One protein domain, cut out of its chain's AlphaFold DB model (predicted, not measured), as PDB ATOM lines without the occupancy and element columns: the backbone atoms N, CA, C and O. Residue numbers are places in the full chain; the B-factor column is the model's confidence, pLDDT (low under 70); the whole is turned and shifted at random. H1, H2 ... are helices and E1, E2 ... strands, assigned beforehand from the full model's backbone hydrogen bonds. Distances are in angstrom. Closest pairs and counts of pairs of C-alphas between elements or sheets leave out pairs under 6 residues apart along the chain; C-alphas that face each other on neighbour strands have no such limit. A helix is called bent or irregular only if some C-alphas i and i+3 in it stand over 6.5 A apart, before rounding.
ATOM      1  N   GLN A   9      38.992  26.880  49.978       87.31
ATOM      2  CA  GLN A   9      38.155  25.689  49.997       87.31
ATOM      3  C   GLN A   9      38.638  24.702  48.923       87.31
ATOM      4  O   GLN A   9      39.114  25.088  47.855       87.31
ATOM      5  N   TRP A  10      38.501  23.407  49.197       88.50
ATOM      6  CA  TRP A  10      38.675  22.362  48.192       88.50
ATOM      7  C   TRP A  10      37.317  21.976  47.608       88.50
ATOM      8  O   TRP A  10      36.383  21.676  48.353       88.50
ATOM      9  N   VAL A  11      37.219  21.966  46.282       90.25
ATOM     10  CA  VAL A  11      36.027  21.548  45.529       90.25
ATOM     11  C   VAL A  11      36.382  20.392  44.595       90.25
ATOM     12  O   VAL A  11      37.519  20.280  44.130       90.25
ATOM     13  N   GLN A  12      35.416  19.507  44.355       92.94
ATOM     14  CA  GLN A  12      35.549  18.380  43.441       92.94
ATOM     15  C   GLN A  12      34.906  18.725  42.095       92.94
ATOM     16  O   GLN A  12      33.761  19.163  42.054       92.94
ATOM     17  N   CYS A  13      35.634  18.507  41.001       93.12
ATOM     18  CA  CYS A  13      35.102  18.609  39.644       93.12
ATOM     19  C   CYS A  13      34.129  17.456  39.357       93.12
ATOM     20  O   CYS A  13      34.503  16.298  39.552       93.12
ATOM     21  N   GLU A  14      32.929  17.747  38.850       93.62
ATOM     22  CA  GLU A  14      31.958  16.706  38.475       93.62
ATOM     23  C   GLU A  14      32.452  15.797  37.337       93.62
ATOM     24  O   GLU A  14      32.259  14.586  37.401       93.62
ATOM     25  N   ASP A  15      33.124  16.351  36.321       92.44
ATOM     26  CA  ASP A  15      33.443  15.609  35.088       92.44
ATOM     27  C   ASP A  15      34.604  14.615  35.249       92.44
ATOM     28  O   ASP A  15      34.684  13.613  34.541       92.44
ATOM     29  N   CYS A  16      35.555  14.904  36.147       92.62
ATOM     30  CA  CYS A  16      36.760  14.082  36.329       92.62
ATOM     31  C   CYS A  16      37.073  13.711  37.784       92.62
ATOM     32  O   CYS A  16      38.119  13.108  38.043       92.62
ATOM     33  N   PHE A  17      36.203  14.078  38.729       90.44
ATOM     34  CA  PHE A  17      36.311  13.797  40.167       90.44
ATOM     35  C   PHE A  17      37.601  14.292  40.845       90.44
ATOM     36  O   PHE A  17      37.855  13.953  42.005       90.44
ATOM     37  N   LYS A  18      38.404  15.116  40.156       91.81
ATOM     38  CA  LYS A  18      39.629  15.716  40.695       91.81
ATOM     39  C   LYS A  18      39.310  16.865  41.639       91.81
ATOM     40  O   LYS A  18      38.380  17.636  41.406       91.81
ATOM     41  N   TRP A  19      40.145  17.010  42.659       91.75
ATOM     42  CA  TRP A  19      40.061  18.099  43.626       91.75
ATOM     43  C   TRP A  19      40.901  19.303  43.201       91.75
ATOM     44  O   TRP A  19      42.027  19.158  42.709       91.75
ATOM     45  N   ARG A  20      40.328  20.493  43.385       91.50
ATOM     46  CA  ARG A  20      40.888  21.792  42.996       91.50
ATOM     47  C   ARG A  20      40.753  22.786  44.150       91.50
ATOM     48  O   ARG A  20      39.773  22.736  44.897       91.50
ATOM     49  N   LYS A  21      41.732  23.683  44.288       90.12
ATOM     50  CA  LYS A  21      41.668  24.833  45.199       90.12
ATOM     51  C   LYS A  21      40.779  25.914  44.597       90.12
ATOM     52  O   LYS A  21      41.012  26.323  43.464       90.12
ATOM     53  N   VAL A  22      39.828  26.431  45.367       88.56
ATOM     54  CA  VAL A  22      39.078  27.652  45.038       88.56
ATOM     55  C   VAL A  22      39.022  28.543  46.289       88.56
ATOM     56  O   VAL A  22      38.982  28.022  47.404       88.56
ATOM     57  N   PRO A  23      39.072  29.880  46.168       85.62
ATOM     58  CA  PRO A  23      38.892  30.796  47.290       85.62
ATOM     59  C   PRO A  23      37.607  30.522  48.081       85.62
ATOM     60  O   PRO A  23      36.526  30.396  47.515       85.62
ATOM     61  N   ASP A  24      37.739  30.530  49.407       78.19
ATOM     62  CA  ASP A  24      36.664  30.373  50.411       78.19
ATOM     63  C   ASP A  24      35.572  31.465  50.321       78.19
ATOM     64  O   ASP A  24      34.518  31.359  50.936       78.19
ATOM     65  N   ASN A  25      35.828  32.534  49.559       73.25
ATOM     66  CA  ASN A  25      34.949  33.690  49.374       73.25
ATOM     67  C   ASN A  25      34.176  33.689  48.035       73.25
ATOM     68  O   ASN A  25      33.761  34.757  47.580       73.25
ATOM     69  N   VAL A  26      34.029  32.534  47.379       74.12
ATOM     70  CA  VAL A  26      33.261  32.377  46.131       74.12
ATOM     71  C   VAL A  26      32.111  31.396  46.347       74.12
ATOM     72  O   VAL A  26      32.337  30.238  46.694       74.12
ATOM     73  N   ASP A  27      30.880  31.850  46.096       78.56
ATOM     74  CA  ASP A  27      29.703  30.982  46.049       78.56
ATOM     75  C   ASP A  27      29.819  30.014  44.863       78.56
ATOM     76  O   ASP A  27      29.696  30.397  43.698       78.56
ATOM     77  N   LEU A  28      30.088  28.745  45.165       83.81
ATOM     78  CA  LEU A  28      30.236  27.700  44.155       83.81
ATOM     79  C   LEU A  28      28.866  27.291  43.578       83.81
ATOM     80  O   LEU A  28      27.935  27.036  44.350       83.81
ATOM     81  N   PRO A  29      28.727  27.159  42.244       84.44
ATOM     82  CA  PRO A  29      27.533  26.587  41.629       84.44
ATOM     83  C   PRO A  29      27.308  25.137  42.080       84.44
ATOM     84  O   PRO A  29      28.244  24.415  42.422       84.44
ATOM     85  N   SER A  30      26.052  24.682  42.035       84.44
ATOM     86  CA  SER A  30      25.673  23.311  42.422       84.44
ATOM     87  C   SER A  30      26.275  22.222  41.531       84.44
ATOM     88  O   SER A  30      26.310  21.067  41.946       84.44
ATOM     89  N   ARG A  31      26.736  22.600  40.334       89.06
ATOM     90  CA  ARG A  31      27.569  21.810  39.431       89.06
ATOM     91  C   ARG A  31      28.845  22.604  39.176       89.06
ATOM     92  O   ARG A  31      28.745  23.720  38.673       89.06
ATOM     93  N   TRP A  32      30.008  22.059  39.525       92.69
ATOM     94  CA  TRP A  32      31.299  22.732  39.358       92.69
ATOM     95  C   TRP A  32      32.284  21.835  38.607       92.69
ATOM     96  O   TRP A  32      32.438  20.650  38.921       92.69
ATOM     97  N   THR A  33      32.956  22.401  37.612       93.50
ATOM     98  CA  THR A  33      33.887  21.714  36.709       93.50
ATOM     99  C   THR A  33      35.286  22.317  36.819       93.50
ATOM    100  O   THR A  33      35.469  23.394  37.383       93.50
ATOM    101  N   CYS A  34      36.310  21.667  36.256       93.44
ATOM    102  CA  CYS A  34      37.638  22.290  36.218       93.44
ATOM    103  C   CYS A  34      37.625  23.621  35.450       93.44
ATOM    104  O   CYS A  34      38.336  24.534  35.858       93.44
ATOM    105  N   SER A  35      36.797  23.759  34.410       91.88
ATOM    106  CA  SER A  35      36.710  24.969  33.581       91.88
ATOM    107  C   SER A  35      36.265  26.208  34.367       91.88
ATOM    108  O   SER A  35      36.593  27.329  33.988       91.88
ATOM    109  N   ASP A  36      35.572  26.010  35.492       89.19
ATOM    110  CA  ASP A  36      35.135  27.068  36.409       89.19
ATOM    111  C   ASP A  36      36.269  27.567  37.339       89.19
ATOM    112  O   ASP A  36      36.075  28.487  38.138       89.19
ATOM    113  N   ASN A  37      37.472  26.981  37.262       89.69
ATOM    114  CA  ASN A  37      38.635  27.355  38.069       89.69
ATOM    115  C   ASN A  37      39.391  28.570  37.498       89.69
ATOM    116  O   ASN A  37      40.527  28.470  37.034       89.69
ATOM    117  N   SER A  38      38.769  29.745  37.566       85.12
ATOM    118  CA  SER A  38      39.327  31.002  37.042       85.12
ATOM    119  C   SER A  38      40.590  31.515  37.758       85.12
ATOM    120  O   SER A  38      41.281  32.377  37.218       85.12
ATOM    121  N   ARG A  39      40.908  31.007  38.958       84.31
ATOM    122  CA  ARG A  39      42.090  31.414  39.747       84.31
ATOM    123  C   ARG A  39      43.361  30.651  39.376       84.31
ATOM    124  O   ARG A  39      44.450  31.178  39.580       84.31
ATOM    125  N   ASP A  40      43.229  29.436  38.854       83.62
ATOM    126  CA  ASP A  40      44.354  28.599  38.436       83.62
ATOM    127  C   ASP A  40      44.122  28.102  36.998       83.62
ATOM    128  O   ASP A  40      43.536  27.033  36.784       83.62
ATOM    129  N   PRO A  41      44.583  28.877  35.995       86.38
ATOM    130  CA  PRO A  41      44.463  28.512  34.590       86.38
ATOM    131  C   PRO A  41      45.146  27.186  34.241       86.38
ATOM    132  O   PRO A  41      44.629  26.459  33.396       86.38
ATOM    133  N   GLU A  42      46.248  26.808  34.903       85.81
ATOM    134  CA  GLU A  42      46.898  25.519  34.634       85.81
ATOM    135  C   GLU A  42      46.059  24.330  35.121       85.81
ATOM    136  O   GLU A  42      46.178  23.222  34.595       85.81
ATOM    137  N   ARG A  43      45.239  24.522  36.159       85.94
ATOM    138  CA  ARG A  43      44.330  23.501  36.706       85.94
ATOM    139  C   ARG A  43      42.877  23.695  36.255       85.94
ATOM    140  O   ARG A  43      42.005  22.949  36.712       85.94
ATOM    141  N   SER A  44      42.628  24.610  35.314       90.69
ATOM    142  CA  SER A  44      41.325  24.812  34.661       90.69
ATOM    143  C   SER A  44      40.896  23.647  33.755       90.69
ATOM    144  O   SER A  44      39.731  23.514  33.398       90.69
ATOM    145  N   MET A  45      41.811  22.737  33.412       92.31
ATOM    146  CA  MET A  45      41.519  21.585  32.555       92.31
ATOM    147  C   MET A  45      41.404  20.283  33.360       92.31
ATOM    148  O   MET A  45      42.187  20.027  34.280       92.31
ATOM    149  N   CYS A  46      40.481  19.397  32.973       93.81
ATOM    150  CA  CYS A  46      40.333  18.059  33.570       93.81
ATOM    151  C   CYS A  46      41.553  17.141  33.334       93.81
ATOM    152  O   CYS A  46      41.768  16.188  34.084       93.81
ATOM    153  N   SER A  47      42.375  17.440  32.322       91.12
ATOM    154  CA  SER A  47      43.656  16.777  32.043       91.12
ATOM    155  C   SER A  47      44.739  17.084  33.084       91.12
ATOM    156  O   SER A  47      45.618  16.253  33.309       91.12
ATOM    157  N   ALA A  48      44.689  18.251  33.732       89.75
ATOM    158  CA  ALA A  48      45.761  18.709  34.604       89.75
ATOM    159  C   ALA A  48      45.826  17.923  35.925       89.75
ATOM    160  O   ALA A  48      44.796  17.558  36.509       89.75
ATOM    161  N   VAL A  49      47.047  17.694  36.414       87.69
ATOM    162  CA  VAL A  49      47.350  16.882  37.606       87.69
ATOM    163  C   VAL A  49      46.582  17.385  38.838       87.69
ATOM    164  O   VAL A  49      46.318  18.579  38.978       87.69
ATOM    165  N   GLN A  50      46.165  16.476  39.722       88.25
ATOM    166  CA  GLN A  50      45.545  16.836  41.000       88.25
ATOM    167  C   GLN A  50      46.632  17.199  42.018       88.25
ATOM    168  O   GLN A  50      47.532  16.405  42.258       88.25
ATOM    169  N   GLU A  51      46.521  18.371  42.643       80.44
ATOM    170  CA  GLU A  51      47.462  18.825  43.680       80.44
ATOM    171  C   GLU A  51      47.294  18.082  45.014       80.44
ATOM    172  O   GLU A  51      48.240  17.934  45.783       80.44
ATOM    173  N   LEU A  52      46.066  17.656  45.319       77.75
ATOM    174  CA  LEU A  52      45.708  17.051  46.595       77.75
ATOM    175  C   LEU A  52      46.122  15.572  46.633       77.75
ATOM    176  O   LEU A  52      45.561  14.744  45.909       77.75
ATOM    177  N   THR A  53      47.088  15.236  47.486       72.88
ATOM    178  CA  THR A  53      47.525  13.852  47.724       72.88
ATOM    179  C   THR A  53      46.447  13.022  48.436       72.88
ATOM    180  O   THR A  53      45.517  13.557  49.045       72.88
ATOM    181  N   ALA A  54      46.563  11.692  48.358       64.19
ATOM    182  CA  ALA A  54      45.581  10.759  48.918       64.19
ATOM    183  C   ALA A  54      45.424  10.870  50.448       64.19
ATOM    184  O   ALA A  54      44.358  10.559  50.984       64.19
ATOM    185  N   ASP A  55      46.464  11.332  51.141       62.44
ATOM    186  CA  ASP A  55      46.481  11.479  52.595       62.44
ATOM    187  C   ASP A  55      45.766  12.764  53.029       62.44
ATOM    188  O   ASP A  55      44.813  12.687  53.798       62.44
ATOM    189  N   HIS A  56      46.075  13.914  52.414       68.19
ATOM    190  CA  HIS A  56      45.337  15.165  52.649       68.19
ATOM    191  C   HIS A  56      43.837  15.056  52.302       68.19
ATOM    192  O   HIS A  56      43.003  15.738  52.900       68.19
ATOM    193  N   LEU A  57      43.460  14.175  51.364       68.19
ATOM    194  CA  LEU A  57      42.054  13.844  51.102       68.19
ATOM    195  C   LEU A  57      41.347  13.220  52.316       68.19
ATOM    196  O   LEU A  57      40.158  13.468  52.529       68.19
ATOM    197  N   ARG A  58      42.059  12.419  53.116       67.62
ATOM    198  CA  ARG A  58      41.505  11.715  54.280       67.62
ATOM    199  C   ARG A  58      41.078  12.682  55.380       67.62
ATOM    200  O   ARG A  58      40.022  12.479  55.976       67.62
ATOM    201  N   ASP A  59      41.848  13.746  55.581       68.12
ATOM    202  CA  ASP A  59      41.651  14.715  56.666       68.12
ATOM    203  C   ASP A  59      40.563  15.757  56.358       68.12
ATOM    204  O   ASP A  59      39.962  16.333  57.268       68.12
ATOM    205  N   LEU A  60      40.246  15.968  55.074       63.31
ATOM    206  CA  LEU A  60      39.181  16.879  54.638       63.31
ATOM    207  C   LEU A  60      37.785  16.233  54.680       63.31
ATOM    208  O   LEU A  60      36.807  16.906  55.018       63.31
ATOM    209  N   LEU A  61      37.674  14.926  54.406       63.00
ATOM    210  CA  LEU A  61      36.404  14.173  54.396       63.00
ATOM    211  C   LEU A  61      35.522  14.346  55.665       63.00
ATOM    212  O   LEU A  61      34.298  14.468  55.516       63.00
ATOM    213  N   PRO A  62      36.064  14.428  56.901       58.72
ATOM    214  CA  PRO A  62      35.291  14.723  58.113       58.72
ATOM    215  C   PRO A  62      34.625  16.109  58.153       58.72
ATOM    216  O   PRO A  62      33.685  16.301  58.929       58.72
ATOM    217  N   HIS A  63      35.093  17.079  57.360       54.59
ATOM    218  CA  HIS A  63      34.538  18.438  57.316       54.59
ATOM    219  C   HIS A  63      33.414  18.589  56.285       54.59
ATOM    220  O   HIS A  63      32.370  19.166  56.598       54.59
ATOM    221  N   ILE A  64      33.575  18.015  55.088       57.00
ATOM    222  CA  ILE A  64      32.619  18.167  53.968       57.00
ATOM    223  C   ILE A  64      31.216  17.657  54.350       57.00
ATOM    224  O   ILE A  64      30.197  18.256  54.015       57.00
ATOM    225  N   ASN A  65      31.167  16.599  55.166       47.19
ATOM    226  CA  ASN A  65      29.939  15.994  55.691       47.19
ATOM    227  C   ASN A  65      29.189  16.844  56.745       47.19
ATOM    228  O   ASN A  65      28.088  16.466  57.158       47.19
ATOM    229  N   LYS A  66      29.762  17.965  57.208       47.59
ATOM    230  CA  LYS A  66      29.151  18.857  58.214       47.59
ATOM    231  C   LYS A  66      28.445  20.063  57.585       47.59
ATOM    232  O   LYS A  66      27.409  20.486  58.097       47.59
ATOM    233  N   ALA A  67      28.959  20.587  56.469       40.59
ATOM    234  CA  ALA A  67      28.401  21.766  55.799       40.59
ATOM    235  C   ALA A  67      26.957  21.533  55.311       40.59
ATOM    236  O   ALA A  67      26.051  22.312  55.611       40.59
TER     237      ALA A  67
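AT A GLANCE: This is residues 9 to 67 of the 462 residues of the protein "Transcription factor" of Solanum tuberosum (UniProt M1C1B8). With little regular structure, the domain is a small strand hairpin, E1 and E2, in the middle, between helix H1 on one side and a long loop, residues 24 to 53, that wraps round the other. The printed part has 59 residues, of which 23 are in named elements, in the order E1, E2, H1; the class is mixed and the two-stranded sheet antiparallel. It is compact, with a radius of gyration of the C-alphas of 11.2 A, and rounded, spanning 28 by 25 by 18 A.

IN THESE COORDINATES: E1 is residues 9 to 12, from C-alpha 9 at (38.155, 25.689, 49.997), and E2 is residues 19 to 23, 13.3 A long. H1, residues 54 to 67, is 21.5 A long and ends at C-alpha 67 at (28.401, 21.766, 55.799); it is irregular, but only just, with C-alphas 59 and 62 6.52 A apart.

HOW THE PARTS SIT: The hairpin E1 and E2 is antiparallel at 143 degrees, with N 9 and O 22 2.8 A apart, within hydrogen-bond range. E1 and H1 are only just apart, closest 8.5 A. In H1, 2 of 10 O i to N i+4 pairs and 3 of 11 O i to N i+3 pairs are within range.

THE WHOLE: The C-alphas of Glu 42 and Lys 66 are the two farthest apart, 30.3 A. The printed part has no cut. The link E2 to H1 is long, with 30 residues. Residues 54 to 67 are under pLDDT 70.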